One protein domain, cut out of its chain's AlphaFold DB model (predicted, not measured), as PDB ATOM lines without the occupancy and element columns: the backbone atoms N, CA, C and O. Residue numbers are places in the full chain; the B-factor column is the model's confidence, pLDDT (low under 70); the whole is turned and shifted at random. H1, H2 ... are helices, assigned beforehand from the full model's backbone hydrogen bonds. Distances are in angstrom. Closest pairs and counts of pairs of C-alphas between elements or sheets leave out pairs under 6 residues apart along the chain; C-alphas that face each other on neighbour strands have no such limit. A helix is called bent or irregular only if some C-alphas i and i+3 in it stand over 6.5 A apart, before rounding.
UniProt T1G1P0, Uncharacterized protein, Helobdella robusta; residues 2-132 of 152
ATOM      1  N   LYS A   2      78.216-101.725 162.174       68.06
ATOM      2  CA  LYS A   2      77.382-102.305 163.257       68.06
ATOM      3  C   LYS A   2      78.082-103.290 164.217       68.06
ATOM      4  O   LYS A   2      77.881-103.210 165.419       68.06
ATOM      5  N   TYR A   3      78.928-104.189 163.712       75.31
ATOM      6  CA  TYR A   3      79.649-105.154 164.560       75.31
ATOM      7  C   TYR A   3      80.843-104.548 165.306       75.31
ATOM      8  O   TYR A   3      81.250-105.067 166.337       75.31
ATOM      9  N   LYS A   4      81.400-103.438 164.807       85.56
ATOM     10  CA  LYS A   4      82.564-102.783 165.413       85.56
ATOM     11  C   LYS A   4      82.201-102.176 166.769       85.56
ATOM     12  O   LYS A   4      82.947-102.341 167.725       85.56
ATOM     13  N   GLU A   5      81.045-101.524 166.850       89.81
ATOM     14  CA  GLU A   5      80.517-100.961 168.101       89.81
ATOM     15  C   GLU A   5      80.197-102.067 169.112       89.81
ATOM     16  O   GLU A   5      80.659-102.006 170.243       89.81
ATOM     17  N   GLN A   6      79.541-103.147 168.676       87.38
ATOM     18  CA  GLN A   6      79.224-104.283 169.550       87.38
ATOM     19  C   GLN A   6      80.469-104.975 170.124       87.38
ATOM     20  O   GLN A   6      80.459-105.386 171.282       87.38
ATOM     21  N   ILE A   7      81.542-105.102 169.337       88.81
ATOM     22  CA  ILE A   7      82.818-105.651 169.816       88.81
ATOM     23  C   ILE A   7      83.468-104.704 170.831       88.81
ATOM     24  O   ILE A   7      83.983-105.168 171.845       88.81
ATOM     25  N   HIS A   8      83.423-103.390 170.594       91.88
ATOM     26  CA  HIS A   8      83.949-102.408 171.546       91.88
ATOM     27  C   HIS A   8      83.182-102.403 172.869       91.88
ATOM     28  O   HIS A   8      83.806-102.363 173.929       91.88
ATOM     29  N   ASP A   9      81.854-102.482 172.819       90.62
ATOM     30  CA  ASP A   9      81.023-102.550 174.020       90.62
ATOM     31  C   ASP A   9      81.268-103.855 174.788       90.62
ATOM     32  O   ASP A   9      81.388-103.839 176.013       90.62
ATOM     33  N   LEU A  10      81.427-104.980 174.079       86.00
ATOM     34  CA  LEU A  10      81.773-106.260 174.695       86.00
ATOM     35  C   LEU A  10      83.148-106.215 175.374       86.00
ATOM     36  O   LEU A  10      83.278-106.689 176.499       86.00
ATOM     37  N   ALA A  11      84.157-105.637 174.717       84.44
ATOM     38  CA  ALA A  11      85.495-105.488 175.288       84.44
ATOM     39  C   ALA A  11      85.473-104.616 176.550       84.44
ATOM     40  O   ALA A  11      86.062-104.985 177.563       84.44
ATOM     41  N   ARG A  12      84.720-103.508 176.530       90.31
ATOM     42  CA  ARG A  12      84.550-102.638 177.698       90.31
ATOM     43  C   ARG A  12      83.878-103.364 178.862       90.31
ATOM     44  O   ARG A  12      84.344-103.262 179.992       90.31
ATOM     45  N   GLU A  13      82.796-104.099 178.608       84.69
ATOM     46  CA  GLU A  13      82.119-104.864 179.663       84.69
ATOM     47  C   GLU A  13      82.978-106.016 180.188       84.69
ATOM     48  O   GLU A  13      82.907-106.331 181.375       84.69
ATOM     49  N   PHE A  14      83.813-106.621 179.338       78.75
ATOM     50  CA  PHE A  14      84.801-107.603 179.767       78.75
ATOM     51  C   PHE A  14      85.813-106.961 180.722       78.75
ATOM     52  O   PHE A  14      85.941-107.398 181.861       78.75
ATOM     53  N   GLU A  15      86.461-105.868 180.317       82.31
ATOM     54  CA  GLU A  15      87.417-105.155 181.173       82.31
ATOM     55  C   GLU A  15      86.799-104.712 182.500       82.31
ATOM     56  O   GLU A  15      87.421-104.887 183.544       82.31
ATOM     57  N   ARG A  16      85.562-104.202 182.476       84.00
ATOM     58  CA  ARG A  16      84.835-103.783 183.681       84.00
ATOM     59  C   ARG A  16      84.518-104.961 184.604       84.00
ATOM     60  O   ARG A  16      84.588-104.832 185.819       84.00
ATOM     61  N   ARG A  17      84.131-106.112 184.049       77.50
ATOM     62  CA  ARG A  17      83.748-107.296 184.837       77.50
ATOM     63  C   ARG A  17      84.951-108.038 185.415       77.50
ATOM     64  O   ARG A  17      84.811-108.684 186.449       77.50
ATOM     65  N   PHE A  18      86.101-107.938 184.757       73.81
ATOM     66  CA  PHE A  18      87.361-108.540 185.189       73.81
ATOM     67  C   PHE A  18      88.342-107.499 185.748       73.81
ATOM     68  O   PHE A  18      89.530-107.779 185.875       73.81
ATOM     69  N   GLU A  19      87.874-106.305 186.116       80.81
ATOM     70  CA  GLU A  19      88.731-105.257 186.680       80.81
ATOM     71  C   GLU A  19      89.421-105.736 187.964       80.81
ATOM     72  O   GLU A  19      90.627-105.556 188.125       80.81
ATOM     73  N   ASP A  20      88.692-106.474 188.805       77.56
ATOM     74  CA  ASP A  20      89.212-107.064 190.040       77.56
ATOM     75  C   ASP A  20      90.344-108.077 189.796       77.56
ATOM     76  O   ASP A  20      91.195-108.271 190.666       77.56
ATOM     77  N   PHE A  21      90.413-108.696 188.608       75.81
ATOM     78  CA  PHE A  21      91.503-109.616 188.258       75.81
ATOM     79  C   PHE A  21      92.838-108.897 188.100       75.81
ATOM     80  O   PHE A  21      93.878-109.520 188.313       75.81
ATOM     81  N   LYS A  22      92.831-107.592 187.806       78.69
ATOM     82  CA  LYS A  22      94.061-106.788 187.789       78.69
ATOM     83  C   LYS A  22      94.707-106.750 189.175       78.69
ATOM     84  O   LYS A  22      95.922-106.826 189.289       78.69
ATOM     85  N   ASN A  23      93.902-106.757 190.241       82.56
ATOM     86  CA  ASN A  23      94.409-106.811 191.616       82.56
ATOM     87  C   ASN A  23      94.993-108.188 191.984       82.56
ATOM     88  O   ASN A  23      95.725-108.304 192.965       82.56
ATOM     89  N   LEU A  24      94.675-109.234 191.215       85.19
ATOM     90  CA  LEU A  24      95.197-110.588 191.408       85.19
ATOM     91  C   LEU A  24      96.491-110.841 190.624       85.19
ATOM     92  O   LEU A  24      97.149-111.848 190.876       85.19
ATOM     93  N   GLU A  25      96.871-109.946 189.708       85.38
ATOM     94  CA  GLU A  25      98.067-110.080 188.868       85.38
ATOM     95  C   GLU A  25      99.340-110.394 189.676       85.38
ATOM     96  O   GLU A  25      99.987-111.394 189.356       85.38
ATOM     97  N   PRO A  26      99.655-109.693 190.788       89.06
ATOM     98  CA  PRO A  26     100.837-110.016 191.588       89.06
ATOM     99  C   PRO A  26     100.791-111.432 192.177       89.06
ATOM    100  O   PRO A  26     101.807-112.118 192.259       89.06
ATOM    101  N   LEU A  27      99.599-111.910 192.551       90.69
ATOM    102  CA  LEU A  27      99.419-113.262 193.087       90.69
ATOM    103  C   LEU A  27      99.618-114.319 191.996       90.69
ATOM    104  O   LEU A  27     100.195-115.376 192.256       90.69
ATOM    105  N   PHE A  28      99.190-114.037 190.763       89.50
ATOM    106  CA  PHE A  28      99.490-114.909 189.631       89.50
ATOM    107  C   PHE A  28     100.989-114.968 189.360       89.50
ATOM    108  O   PHE A  28     101.501-116.064 189.162       89.50
ATOM    109  N   THR A  29     101.708-113.847 189.449       91.50
ATOM    110  CA  THR A  29     103.168-113.827 189.296       91.50
ATOM    111  C   THR A  29     103.864-114.721 190.325       91.50
ATOM    112  O   THR A  29     104.727-115.515 189.946       91.50
ATOM    113  N   ILE A  30     103.453-114.680 191.597       93.62
ATOM    114  CA  ILE A  30     103.973-115.589 192.638       93.62
ATOM    115  C   ILE A  30     103.724-117.051 192.239       93.62
ATOM    116  O   ILE A  30     104.628-117.881 192.306       93.62
ATOM    117  N   LEU A  31     102.509-117.362 191.776       93.38
ATOM    118  CA  LEU A  31     102.104-118.718 191.407       93.38
ATOM    119  C   LEU A  31     102.851-119.250 190.168       93.38
ATOM    120  O   LEU A  31     103.220-120.425 190.128       93.38
ATOM    121  N   THR A  32     103.064-118.415 189.148       92.38
ATOM    122  CA  THR A  32     103.633-118.828 187.853       92.38
ATOM    123  C   THR A  32     105.143-118.665 187.769       92.38
ATOM    124  O   THR A  32     105.773-119.281 186.912       92.38
ATOM    125  N   THR A  33     105.739-117.830 188.619       93.44
ATOM    126  CA  THR A  33     107.184-117.553 188.608       93.44
ATOM    127  C   THR A  33     107.834-117.605 189.999       93.44
ATOM    128  O   THR A  33     108.661-116.747 190.318       93.44
ATOM    129  N   PRO A  34     107.560-118.641 190.821       93.88
ATOM    130  CA  PRO A  34     108.098-118.728 192.178       93.88
ATOM    131  C   PRO A  34     109.632-118.800 192.198       93.88
ATOM    132  O   PRO A  34     110.244-118.383 193.166       93.88
ATOM    133  N   PHE A  35     110.289-119.258 191.125       94.69
ATOM    134  CA  PHE A  35     111.758-119.360 191.049       94.69
ATOM    135  C   PHE A  35     112.479-118.102 190.541       94.69
ATOM    136  O   PHE A  35     113.708-118.108 190.465       94.69
ATOM    137  N   CYS A  36     111.738-117.062 190.151       92.38
ATOM    138  CA  CYS A  36     112.295-115.828 189.583       92.38
ATOM    139  C   CYS A  36     111.907-114.571 190.372       92.38
ATOM    140  O   CYS A  36     112.546-113.535 190.195       92.38
ATOM    141  N   ILE A  37     110.869-114.650 191.205       94.12
ATOM    142  CA  ILE A  37     110.416-113.541 192.045       94.12
ATOM    143  C   ILE A  37     111.329-113.370 193.262       94.12
ATOM    144  O   ILE A  37     111.867-114.350 193.787       94.12
ATOM    145  N   LYS A  38     111.515-112.132 193.720       94.25
ATOM    146  CA  LYS A  38     112.277-111.882 194.943       94.25
ATOM    147  C   LYS A  38     111.388-112.033 196.175       94.25
ATOM    148  O   LYS A  38     110.201-111.728 196.129       94.25
ATOM    149  N   ALA A  39     111.966-112.488 197.286       92.06
ATOM    150  CA  ALA A  39     111.216-112.690 198.525       92.06
ATOM    151  C   ALA A  39     110.620-111.381 199.077       92.06
ATOM    152  O   ALA A  39     109.502-111.385 199.571       92.06
ATOM    153  N   ASP A  40     111.303-110.248 198.922       92.31
ATOM    154  CA  ASP A  40     110.823-108.927 199.352       92.31
ATOM    155  C   ASP A  40     109.620-108.405 198.547       92.31
ATOM    156  O   ASP A  40     108.960-107.458 198.971       92.31
ATOM    157  N   GLU A  41     109.295-109.036 197.415       91.31
ATOM    158  CA  GLU A  41     108.167-108.668 196.553       91.31
ATOM    159  C   GLU A  41     106.877-109.448 196.889       91.31
ATOM    160  O   GLU A  41     105.843-109.225 196.255       91.31
ATOM    161  N   ILE A  42     106.908-110.357 197.877       93.38
ATOM    162  CA  ILE A  42     105.782-111.248 198.213       93.38
ATOM    163  C   ILE A  42     105.342-111.128 199.688       93.38
ATOM    164  O   ILE A  42     106.104-110.623 200.516       93.38
ATOM    165  N   PRO A  43     104.128-111.598 200.050       93.94
ATOM    166  CA  PRO A  43     103.652-111.616 201.436       93.94
ATOM    167  C   PRO A  43     104.623-112.300 202.409       93.94
ATOM    168  O   PRO A  43     105.177-113.354 202.098       93.94
ATOM    169  N   GLU A  44     104.812-111.704 203.589       94.06
ATOM    170  CA  GLU A  44     105.810-112.113 204.596       94.06
ATOM    171  C   GLU A  44     105.660-113.579 205.040       94.06
ATOM    172  O   GLU A  44     106.651-114.284 205.229       94.06
ATOM    173  N   ASP A  45     104.424-114.076 205.113       93.94
ATOM    174  CA  ASP A  45     104.081-115.456 205.475       93.94
ATOM    175  C   ASP A  45     104.543-116.506 204.450       93.94
ATOM    176  O   ASP A  45     104.621-117.695 204.769       93.94
ATOM    177  N   LEU A  46     104.879-116.074 203.233       95.50
ATOM    178  CA  LEU A  46     105.372-116.925 202.155       95.50
ATOM    179  C   LEU A  46     106.887-116.802 201.941       95.50
ATOM    180  O   LEU A  46     107.477-117.673 201.310       95.50
ATOM    181  N   GLN A  47     107.545-115.760 202.452       96.25
ATOM    182  CA  GLN A  47     108.934-115.447 202.084       96.25
ATOM    183  C   GLN A  47     109.927-116.557 202.436       96.25
ATOM    184  O   GLN A  47     110.757-116.917 201.604       96.25
ATOM    185  N   LEU A  48     109.834-117.131 203.640       95.88
ATOM    186  CA  LEU A  48     110.740-118.205 204.070       95.88
ATOM    187  C   LEU A  48     110.547-119.475 203.234       95.88
ATOM    188  O   LEU A  48     111.512-120.021 202.707       95.88
ATOM    189  N   GLU A  49     109.294-119.885 203.036       96.75
ATOM    190  CA  GLU A  49     108.959-121.039 202.201       96.75
ATOM    191  C   GLU A  49     109.392-120.836 200.740       96.75
ATOM    192  O   GLU A  49     109.832-121.786 200.090       96.75
ATOM    193  N   LEU A  50     109.313-119.604 200.220       96.75
ATOM    194  CA  LEU A  50     109.814-119.276 198.887       96.75
ATOM    195  C   LEU A  50     111.323-119.508 198.799       96.75
ATOM    196  O   LEU A  50     111.783-120.126 197.843       96.75
ATOM    197  N   LEU A  51     112.092-119.014 199.771       96.38
ATOM    198  CA  LEU A  51     113.549-119.156 199.775       96.38
ATOM    199  C   LEU A  51     113.962-120.630 199.827       96.38
ATOM    200  O   LEU A  51     114.804-121.059 199.034       96.38
ATOM    201  N   ASP A  52     113.316-121.419 200.686       96.31
ATOM    202  CA  ASP A  52     113.540-122.864 200.773       96.31
ATOM    203  C   ASP A  52     113.175-123.575 199.463       96.31
ATOM    204  O   ASP A  52     113.899-124.460 198.992       96.31
ATOM    205  N   MET A  53     112.077-123.162 198.823       95.69
ATOM    206  CA  MET A  53     111.660-123.688 197.524       95.69
ATOM    207  C   MET A  53     112.681-123.348 196.433       95.69
ATOM    208  O   MET A  53     113.074-124.229 195.669       95.69
ATOM    209  N   GLN A  54     113.145-122.098 196.375       95.94
ATOM    210  CA  GLN A  54     114.115-121.608 195.391       95.94
ATOM    211  C   GLN A  54     115.493-122.259 195.537       95.94
ATOM    212  O   GLN A  54     116.175-122.474 194.530       95.94
ATOM    213  N   ALA A  55     115.889-122.600 196.765       95.81
ATOM    214  CA  ALA A  55     117.127-123.316 197.058       95.81
ATOM    215  C   ALA A  55     117.087-124.797 196.632       95.81
ATOM    216  O   ALA A  55     118.132-125.440 196.516       95.81
ATOM    217  N   ASN A  56     115.900-125.352 196.371       95.69
ATOM    218  CA  ASN A  56     115.726-126.753 196.022       95.69
ATOM    219  C   ASN A  56     115.742-126.976 194.496       95.69
ATOM    220  O   ASN A  56     114.765-126.731 193.782       95.69
ATOM    221  N   CYS A  57     116.859-127.508 193.992       94.12
ATOM    222  CA  CYS A  57     117.030-127.824 192.572       94.12
ATOM    223  C   CYS A  57     116.021-128.856 192.044       94.12
ATOM    224  O   CYS A  57     115.594-128.750 190.896       94.12
ATOM    225  N   GLU A  58     115.618-129.835 192.856       95.00
ATOM    226  CA  GLU A  58     114.646-130.857 192.451       95.00
ATOM    227  C   GLU A  58     113.260-130.240 192.248       95.00
ATOM    228  O   GLU A  58     112.618-130.475 191.222       95.00
ATOM    229  N   LEU A  59     112.825-129.378 193.175       95.38
ATOM    230  CA  LEU A  59     111.573-128.632 193.026       95.38
ATOM    231  C   LEU A  59     111.609-127.731 191.791       95.38
ATOM    232  O   LEU A  59     110.619-127.660 191.063       95.38
ATOM    233  N   LYS A  60     112.750-127.102 191.496       94.94
ATOM    234  CA  LYS A  60     112.916-126.280 190.290       94.94
ATOM    235  C   LYS A  60     112.738-127.080 189.001       94.94
ATOM    236  O   LYS A  60     112.069-126.613 188.081       94.94
ATOM    237  N   GLU A  61     113.307-128.278 188.921       94.38
ATOM    238  CA  GLU A  61     113.143-129.142 187.746       94.38
ATOM    239  C   GLU A  61     111.723-129.715 187.651       94.38
ATOM    240  O   GLU A  61     111.136-129.755 186.565       94.38
ATOM    241  N   LYS A  62     111.110-130.060 188.786       94.12
ATOM    242  CA  LYS A  62     109.709-130.496 188.844       94.12
ATOM    243  C   LYS A  62     108.747-129.404 188.374       94.12
ATOM    244  O   LYS A  62     107.804-129.688 187.643       94.12
ATOM    245  N   PHE A  63     109.018-128.153 188.737       94.69
ATOM    246  CA  PHE A  63     108.238-127.000 188.295       94.69
ATOM    247  C   PHE A  63     108.300-126.792 186.777       94.69
ATOM    248  O   PHE A  63     107.295-126.456 186.160       94.69
ATOM    249  N   LYS A  64     109.465-127.014 186.156       91.69
ATOM    250  CA  LYS A  64     109.637-126.878 184.698       91.69
ATOM    251  C   LYS A  64     109.009-128.017 183.895       91.69
ATOM    252  O   LYS A  64     108.703-127.825 182.722       91.69
ATOM    253  N   SER A  65     108.905-129.205 184.485       89.88
ATOM    254  CA  SER A  65     108.506-130.433 183.787       89.88
ATOM    255  C   SER A  65     107.038-130.815 183.978       89.88
ATOM    256  O   SER A  65     106.510-131.568 183.164       89.88
ATOM    257  N   GLY A  66     106.381-130.315 185.028       85.88
ATOM    258  CA  GLY A  66     105.009-130.680 185.387       85.88
ATOM    259  C   GLY A  66     103.972-129.584 185.151       85.88
ATOM    260  O   GLY A  66     104.287-128.423 184.883       85.88
ATOM    261  N   LEU A  67     102.699-129.955 185.305       91.19
ATOM    262  CA  LEU A  67     101.610-128.986 185.386       91.19
ATOM    263  C   LEU A  67     101.676-128.223 186.711       91.19
ATOM    264  O   LEU A  67     102.002-128.786 187.756       91.19
ATOM    265  N   LEU A  68     101.274-126.951 186.687       91.25
ATOM    266  CA  LEU A  68     101.289-126.079 187.866       91.25
ATOM    267  C   LEU A  68     100.509-126.694 189.044       91.25
ATOM    268  O   LEU A  68     100.982-126.710 190.178       91.25
ATOM    269  N   LEU A  69      99.328-127.252 188.758       90.00
ATOM    270  CA  LEU A  69      98.471-127.893 189.757       90.00
ATOM    271  C   LEU A  69      99.138-129.124 190.390       90.00
ATOM    272  O   LEU A  69      99.076-129.304 191.603       90.00
ATOM    273  N   GLU A  70      99.803-129.949 189.580       92.25
ATOM    274  CA  GLU A  70     100.501-131.151 190.046       92.25
ATOM    275  C   GLU A  70     101.741-130.792 190.867       92.25
ATOM    276  O   GLU A  70     101.987-131.396 191.912       92.25
ATOM    277  N   PHE A  71     102.490-129.771 190.438       95.25
ATOM    278  CA  PHE A  71     103.638-129.257 191.174       95.25
ATOM    279  C   PHE A  71     103.234-128.832 192.590       95.25
ATOM    280  O   PHE A  71     103.741-129.402 193.559       95.25
ATOM    281  N   TYR A  72     102.279-127.902 192.711       94.75
ATOM    282  CA  TYR A  72     101.829-127.399 194.011       94.75
ATOM    283  C   TYR A  72     101.131-128.483 194.844       94.75
ATOM    284  O   TYR A  72     101.305-128.525 196.061       94.75
ATOM    285  N   GLY A  73     100.405-129.408 194.207       93.00
ATOM    286  CA  GLY A  73      99.816-130.569 194.880       93.00
ATOM    287  C   GLY A  73     100.859-131.519 195.477       93.00
ATOM    288  O   GLY A  73     100.604-132.151 196.501       93.00
ATOM    289  N   SER A  74     102.050-131.578 194.879       92.69
ATOM    290  CA  SER A  74     103.140-132.457 195.301       92.69
ATOM    291  C   SER A  74     104.068-131.881 196.375       92.69
ATOM    292  O   SER A  74     104.987-132.576 196.813       92.69
ATOM    293  N   LEU A  75     103.862-130.625 196.784       94.56
ATOM    294  CA  LEU A  75     104.626-130.007 197.864       94.56
ATOM    295  C   LEU A  75     104.313-130.671 199.215       94.56
ATOM    296  O   LEU A  75     103.178-131.078 199.487       94.56
ATOM    297  N   SER A  76     105.332-130.746 200.073       93.69
ATOM    298  CA  SER A  76     105.218-131.254 201.445       93.69
ATOM    299  C   SER A  76     104.298-130.365 202.283       93.69
ATOM    300  O   SER A  76     104.529-129.161 202.383       93.69
ATOM    301  N   ASP A  77     103.307-130.970 202.941       92.69
ATOM    302  CA  ASP A  77     102.401-130.273 203.870       92.69
ATOM    303  C   ASP A  77     103.115-129.742 205.121       92.69
ATOM    304  O   ASP A  77     102.590-128.869 205.806       92.69
ATOM    305  N   VAL A  78     104.307-130.265 205.425       93.38
ATOM    306  CA  VAL A  78     105.106-129.844 206.584       93.38
ATOM    307  C   VAL A  78     106.066-128.718 206.210       93.38
ATOM    308  O   VAL A  78     106.279-127.809 207.002       93.38
ATOM    309  N   SER A  79     106.653-128.781 205.012       92.62
ATOM    310  CA  SER A  79     107.703-127.845 204.586       92.62
ATOM    311  C   SER A  79     107.156-126.619 203.855       92.62
ATOM    312  O   SER A  79     107.775-125.567 203.924       92.62
ATOM    313  N   PHE A  80     106.019-126.750 203.161       96.19
ATOM    314  CA  PHE A  80     105.421-125.670 202.365       96.19
ATOM    315  C   PHE A  80     103.908-125.484 202.625       96.19
ATOM    316  O   PHE A  80     103.117-125.443 201.670       96.19
ATOM    317  N   PRO A  81     103.448-125.441 203.894       95.75
ATOM    318  CA  PRO A  81     102.023-125.340 204.207       95.75
ATOM    319  C   PRO A  81     101.379-124.059 203.659       95.75
ATOM    320  O   PRO A  81     100.255-124.116 203.138       95.75
ATOM    321  N   ASN A  82     102.062-122.912 203.736       95.88
ATOM    322  CA  ASN A  82     101.494-121.637 203.307       95.88
ATOM    323  C   ASN A  82     101.436-121.549 201.781       95.88
ATOM    324  O   ASN A  82     100.390-121.183 201.241       95.88
ATOM    325  N   PHE A  83     102.482-121.981 201.071       94.38
ATOM    326  CA  PHE A  83     102.495-122.024 199.607       94.38
ATOM    327  C   PHE A  83     101.431-122.956 199.040       94.38
ATOM    328  O   PHE A  83     100.764-122.621 198.059       94.38
ATOM    329  N   LYS A  84     101.222-124.113 199.672       94.94
ATOM    330  CA  LYS A  84     100.200-125.069 199.237       94.94
ATOM    331  C   LYS A  84      98.794-124.506 199.438       94.94
ATOM    332  O   LYS A  84      97.959-124.579 198.533       94.94
ATOM    333  N   ARG A  85      98.541-123.857 200.581       94.50
ATOM    334  CA  ARG A  85      97.275-123.155 200.853       94.50
ATOM    335  C   ARG A  85      97.054-121.980 199.901       94.50
ATOM    336  O   ARG A  85      95.938-121.796 199.409       94.50
ATOM    337  N   PHE A  86      98.098-121.202 199.636       94.62
ATOM    338  CA  PHE A  86      98.081-120.095 198.688       94.62
ATOM    339  C   PHE A  86      97.713-120.582 197.282       94.62
ATOM    340  O   PHE A  86      96.741-120.097 196.697       94.62
ATOM    341  N   ALA A  87      98.408-121.602 196.778       93.50
ATOM    342  CA  ALA A  87      98.141-122.180 195.468       93.50
ATOM    343  C   ALA A  87      96.715-122.738 195.369       93.50
ATOM    344  O   ALA A  87      96.004-122.445 194.408       93.50
ATOM    345  N   ALA A  88      96.247-123.462 196.391       92.12
ATOM    346  CA  ALA A  88      94.875-123.964 196.445       92.12
ATOM    347  C   ALA A  88      93.835-122.831 196.376       92.12
ATOM    348  O   ALA A  88      92.846-122.940 195.646       92.12
ATOM    349  N   LYS A  89      94.072-121.718 197.085       90.12
ATOM    350  CA  LYS A  89      93.213-120.528 197.024       90.12
ATOM    351  C   LYS A  89      93.187-119.941 195.613       90.12
ATOM    352  O   LYS A  89      92.103-119.652 195.115       90.12
ATOM    353  N   MET A  90      94.340-119.825 194.954       89.69
ATOM    354  CA  MET A  90      94.431-119.300 193.587       89.69
ATOM    355  C   MET A  90      93.736-120.204 192.562       89.69
ATOM    356  O   MET A  90      92.953-119.715 191.749       89.69
ATOM    357  N   PHE A  91      93.934-121.523 192.627       87.81
ATOM    358  CA  PHE A  91      93.250-122.462 191.729       87.81
ATOM    359  C   PHE A  91      91.731-122.496 191.954       87.81
ATOM    360  O   PHE A  91      90.965-122.640 191.000       87.81
ATOM    361  N   SER A  92      91.279-122.289 193.194       85.25
ATOM    362  CA  SER A  92      89.849-122.233 193.524       85.25
ATOM    363  C   SER A  92      89.131-121.049 192.872       85.25
ATOM    364  O   SER A  92      87.942-121.161 192.581       85.25
ATOM    365  N   ILE A  93      89.830-119.939 192.592       80.12
ATOM    366  CA  ILE A  93      89.246-118.783 191.890       80.12
ATOM    367  C   ILE A  93      88.749-119.222 190.509       80.12
ATOM    368  O   ILE A  93      87.578-119.011 190.197       80.12
ATOM    369  N   PHE A  94      89.581-119.932 189.743       70.38
ATOM    370  CA  PHE A  94      89.219-120.424 188.408       70.38
ATOM    371  C   PHE A  94      88.102-121.476 188.431       70.38
ATOM    372  O   PHE A  94      87.210-121.462 187.580       70.38
ATOM    373  N   GLY A  95      88.112-122.370 189.424       67.56
ATOM    374  CA  GLY A  95      87.024-123.332 189.614       67.56
ATOM    375  C   GLY A  95      85.698-122.640 189.935       67.56
ATOM    376  O   GLY A  95      84.661-122.961 189.355       67.56
ATOM    377  N   SER A  96      85.729-121.633 190.811       62.00
ATOM    378  CA  SER A  96      84.534-120.883 191.201       62.00
ATOM    379  C   SER A  96      83.965-120.046 190.057       62.00
ATOM    380  O   SER A  96      82.750-120.028 189.892       62.00
ATOM    381  N   THR A  97      84.798-119.434 189.206       65.75
ATOM    382  CA  THR A  97      84.308-118.703 188.027       65.75
ATOM    383  C   THR A  97      83.614-119.625 187.040       65.75
ATOM    384  O   THR A  97      82.522-119.293 186.589       65.75
ATOM    385  N   TYR A  98      84.175-120.809 186.776       64.50
ATOM    386  CA  TYR A  98      83.538-121.797 185.904       64.50
ATOM    387  C   TYR A  98      82.178-122.247 186.458       64.50
ATOM    388  O   TYR A  98      81.170-122.217 185.753       64.50
ATOM    389  N   ILE A  99      82.121-122.592 187.749       59.50
ATOM    390  CA  ILE A  99      80.872-122.990 188.412       59.50
ATOM    391  C   ILE A  99      79.859-121.837 188.402       59.50
ATOM    392  O   ILE A  99      78.676-122.058 188.139       59.50
ATOM    393  N   CYS A 100      80.298-120.598 188.634       58.44
ATOM    394  CA  CYS A 100      79.445-119.416 188.564       58.44
ATOM    395  C   CYS A 100      78.904-119.178 187.148       58.44
ATOM    396  O   CYS A 100      77.711-118.922 186.992       58.44
ATOM    397  N   GLU A 101      79.733-119.273 186.110       67.38
ATOM    398  CA  GLU A 101      79.316-119.126 184.711       67.38
ATOM    399  C   GLU A 101      78.320-120.208 184.299       67.38
ATOM    400  O   GLU A 101      77.276-119.897 183.714       67.38
ATOM    401  N   GLN A 102      78.585-121.460 184.680       67.19
ATOM    402  CA  GLN A 102      77.669-122.579 184.489       67.19
ATOM    403  C   GLN A 102      76.326-122.301 185.181       67.19
ATOM    404  O   GLN A 102      75.269-122.398 184.553       67.19
ATOM    405  N   ALA A 103      76.355-121.859 186.440       62.97
ATOM    406  CA  ALA A 103      75.167-121.513 187.210       62.97
ATOM    407  C   ALA A 103      74.352-120.376 186.559       62.97
ATOM    408  O   ALA A 103      73.129-120.477 186.428       62.97
ATOM    409  N   PHE A 104      75.011-119.314 186.081       66.50
ATOM    410  CA  PHE A 104      74.357-118.204 185.377       66.50
ATOM    411  C   PHE A 104      73.765-118.625 184.029       66.50
ATOM    412  O   PHE A 104      72.639-118.233 183.708       66.50
ATOM    413  N   SER A 105      74.493-119.427 183.251       72.81
ATOM    414  CA  SER A 105      74.016-119.967 181.974       72.81
ATOM    415  C   SER A 105      72.754-120.806 182.184       72.81
ATOM    416  O   SER A 105      71.723-120.580 181.542       72.81
ATOM    417  N   CYS A 106      72.773-121.687 183.183       67.56
ATOM    418  CA  CYS A 106      71.626-122.508 183.545       67.56
ATOM    419  C   CYS A 106      70.456-121.673 184.062       67.56
ATOM    420  O   CYS A 106      69.317-121.914 183.665       67.56
ATOM    421  N   MET A 107      70.698-120.648 184.877       69.12
ATOM    422  CA  MET A 107      69.641-119.741 185.323       69.12
ATOM    423  C   MET A 107      69.006-118.982 184.150       69.12
ATOM    424  O   MET A 107      67.785-118.838 184.109       69.12
ATOM    425  N   LYS A 108      69.802-118.546 183.165       68.75
ATOM    426  CA  LYS A 108      69.318-117.881 181.945       68.75
ATOM    427  C   LYS A 108      68.462-118.812 181.083       68.75
ATOM    428  O   LYS A 108      67.422-118.385 180.586       68.75
ATOM    429  N   ILE A 109      68.868-120.075 180.936       68.06
ATOM    430  CA  ILE A 109      68.093-121.105 180.226       68.06
ATOM    431  C   ILE A 109      66.764-121.362 180.953       68.06
ATOM    432  O   ILE A 109      65.702-121.317 180.329       68.06
ATOM    433  N   ASN A 110      66.811-121.542 182.276       62.12
ATOM    434  CA  ASN A 110      65.641-121.859 183.099       62.12
ATOM    435  C   ASN A 110      64.667-120.680 183.283       62.12
ATOM    436  O   ASN A 110      63.469-120.913 183.412       62.12
ATOM    437  N   LYS A 111      65.141-119.424 183.236       59.34
ATOM    438  CA  LYS A 111      64.302-118.205 183.258       59.34
ATOM    439  C   LYS A 111      63.804-117.753 181.876       59.34
ATOM    440  O   LYS A 111      63.117-116.735 181.784       59.34
ATOM    441  N   SER A 112      64.158-118.442 180.788       59.19
ATOM    442  CA  SER A 112      63.685-118.073 179.447       59.19
ATOM    443  C   SER A 112      62.159-118.240 179.310       59.19
ATOM    444  O   SER A 112      61.538-119.000 180.051       59.19
ATOM    445  N   LYS A 113      61.548-117.507 178.363       52.94
ATOM    446  CA  LYS A 113      60.098-117.210 178.233       52.94
ATOM    447  C   LYS A 113      59.107-118.397 178.286       52.94
ATOM    448  O   LYS A 113      57.909-118.149 178.340       52.94
ATOM    449  N   ASN A 114      59.568-119.648 178.291       54.88
ATOM    450  CA  ASN A 114      58.733-120.853 178.225       54.88
ATOM    451  C   ASN A 114      58.468-121.548 179.579       54.88
ATOM    452  O   ASN A 114      57.841-122.606 179.586       54.88
ATOM    453  N   ARG A 115      58.916-121.015 180.728       53.56
ATOM    454  CA  ARG A 115      58.612-121.602 182.052       53.56
ATOM    455  C   ARG A 115      58.235-120.544 183.087       53.56
ATOM    456  O   ARG A 115      59.066-120.045 183.833       53.56
ATOM    457  N   SER A 116      56.948-120.234 183.144       51.12
ATOM    458  CA  SER A 116      56.382-119.134 183.934       51.12
ATOM    459  C   SER A 116      56.173-119.420 185.429       51.12
ATOM    460  O   SER A 116      55.504-118.633 186.088       51.12
ATOM    461  N   ILE A 117      56.680-120.523 185.992       56.53
ATOM    462  CA  ILE A 117      56.431-120.871 187.404       56.53
ATOM    463  C   ILE A 117      57.699-121.464 188.018       56.53
ATOM    464  O   ILE A 117      57.876-122.678 188.098       56.53
ATOM    465  N   MET A 118      58.622-120.595 188.412       57.53
ATOM    466  CA  MET A 118      59.806-120.981 189.173       57.53
ATOM    467  C   MET A 118      59.804-120.155 190.463       57.53
ATOM    468  O   MET A 118      59.900-118.932 190.411       57.53
ATOM    469  N   ASN A 119      59.629-120.826 191.602       62.09
ATOM    470  CA  ASN A 119      59.646-120.240 192.941       62.09
ATOM    471  C   ASN A 119      61.066-120.421 193.509       62.09
ATOM    472  O   ASN A 119      61.762-121.361 193.130       62.09
ATOM    473  N   ASP A 120      61.511-119.600 194.459       60.12
ATOM    474  CA  ASP A 120      62.903-119.650 194.950       60.12
ATOM    475  C   ASP A 120      63.363-121.054 195.407       60.12
ATOM    476  O   ASP A 120      64.514-121.447 195.194       60.12
ATOM    477  N   CYS A 121      62.442-121.869 195.937       62.44
ATOM    478  CA  CYS A 121      62.705-123.252 196.342       62.44
ATOM    479  C   CYS A 121      63.113-124.178 195.181       62.44
ATOM    480  O   CYS A 121      64.034-124.983 195.335       62.44
ATOM    481  N   ASN A 122      62.451-124.090 194.021       70.88
ATOM    482  CA  ASN A 122      62.732-124.988 192.895       70.88
ATOM    483  C   ASN A 122      63.940-124.517 192.064       70.88
ATOM    484  O   ASN A 122      64.671-125.354 191.538       70.88
ATOM    485  N   LEU A 123      64.251-123.215 192.071       68.88
ATOM    486  CA  LEU A 123      65.504-122.692 191.522       68.88
ATOM    487  C   LEU A 123      66.732-123.205 192.292       68.88
ATOM    488  O   LEU A 123      67.705-123.630 191.671       68.88
ATOM    489  N   ASN A 124      66.686-123.215 193.628       70.25
ATOM    490  CA  ASN A 124      67.792-123.712 194.453       70.25
ATOM    491  C   ASN A 124      68.090-125.200 194.190       70.25
ATOM    492  O   ASN A 124      69.246-125.593 194.049       70.25
ATOM    493  N   ALA A 125      67.046-126.028 194.073       73.12
ATOM    494  CA  ALA A 125      67.196-127.450 193.762       73.12
ATOM    495  C   ALA A 125      67.818-127.677 192.373       73.12
ATOM    496  O   ALA A 125      68.752-128.465 192.241       73.12
ATOM    497  N   ILE A 126      67.354-126.944 191.356       72.19
ATOM    498  CA  ILE A 126      67.897-127.024 189.993       72.19
ATOM    499  C   ILE A 126      69.363-126.580 189.966       72.19
ATOM    500  O   ILE A 126      70.195-127.265 189.381       72.19
ATOM    501  N   MET A 127      69.699-125.471 190.627       71.62
ATOM    502  CA  MET A 127      71.077-124.978 190.697       71.62
ATOM    503  C   MET A 127      72.002-126.026 191.321       71.62
ATOM    504  O   MET A 127      73.014-126.354 190.716       71.62
ATOM    505  N   LYS A 128      71.614-126.634 192.452       73.62
ATOM    506  CA  LYS A 128      72.399-127.699 193.101       73.62
ATOM    507  C   LYS A 128      72.659-128.893 192.186       73.62
ATOM    508  O   LYS A 128      73.777-129.394 192.169       73.62
ATOM    509  N   ILE A 129      71.654-129.341 191.435       72.06
ATOM    510  CA  ILE A 129      71.798-130.472 190.508       72.06
ATOM    511  C   ILE A 129      72.772-130.131 189.377       72.06
ATOM    512  O   ILE A 129      73.548-130.979 188.964       72.06
ATOM    513  N   VAL A 130      72.740-128.899 188.871       67.31
ATOM    514  CA  VAL A 130      73.512-128.534 187.678       67.31
ATOM    515  C   VAL A 130      74.939-128.076 188.000       67.31
ATOM    516  O   VAL A 130      75.820-128.168 187.151       67.31
ATOM    517  N   THR A 131      75.191-127.591 189.216       68.94
ATOM    518  CA  THR A 131      76.528-127.156 189.656       68.94
ATOM    519  C   THR A 131      77.285-128.222 190.447       68.94
ATOM    520  O   THR A 131      78.330-127.910 191.014       68.94
ATOM    521  N   SER A 132      76.759-129.443 190.564       69.31
ATOM    522  CA  SER A 132      77.420-130.535 191.282       69.31
ATOM    523  C   SER A 132      77.417-131.819 190.468       69.31
ATOM    524  O   SER A 132      76.487-132.080 189.712       69.31
TER     525      SER A 132
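AT A GLANCE: This is residues 2 to 132 of the 152 residues of an uncharacterized protein of Helobdella robusta (UniProt T1G1P0). One long helix, H7, is the shaft; the short helices H3, H4, H5 and H6 form a head round its first end, and H8 folds back on its other end after a loop. Residues 2 to 23, with H1 and H2, stick out from the head as a free arm. The printed part has 131 residues with eight named helices, H1 to H8 in chain order, and no named strand: all helix. It is only just loose, close to extended, with a radius of gyration of the C-alphas of 20.7 A and spans of 62 by 40 by 28 A.

IN THESE COORDINATES: H7, residues 81 to 110, is 42.2 A long, from C-alpha 81 at (102.023, -125.340, 204.207) to C-alpha 110 at (65.641, -121.859, 183.099). H1, residues 2 to 17, begins at (77.382, -102.305, 163.257) and is 23.0 A long. H2 is residues 19 to 22, H3 25 to 32, H4 44 to 55 at 17.6 A, H5 57 to 65, H6 68 to 73 and H8 120 to 130 at 15.6 A. H4 is irregular: C-alphas 45 and 48 are 7.3 A apart.

HOW THE PARTS SIT: H7 is the hub, and the packing is mostly crossed. It touches H6, closest C-alphas Tyr 72 and Lys 84, 5.9 A, at a steep tilt of 60 degrees. With residues 87 to 90 it touches H3, Leu 31 to Ala 87, 6.6 A. It touches H4, Leu 46 to Asn 82, 6.2 A, and H8, Ala 103 to Met 127, 6.4 A. H4 and H5 only just touch, only at the corner, with 3 pairs of C-alphas within 8 A, the closest Met 53 and Leu 59, 6.7 A. H1 and H2 meet only through their link; H1 and H7 are apart. Every O i to N i+4 pair is within hydrogen-bond range in H3, H5, H6 and H8, against 11 of 12 in H1, 6 of 8 in H4 and 25 of 26 in H7; H2 is too short for such a pair.

THE WHOLE: The C-alphas farthest apart, Ala 55 and Ser 116, are 62.3 A apart. The printed part has no cut, and the link H3 to H4, 11 residues, is long. The mean pLDDT of the printed part is 82.8; 31 residues are under 70, among them 95 to 104 and 106 to 121.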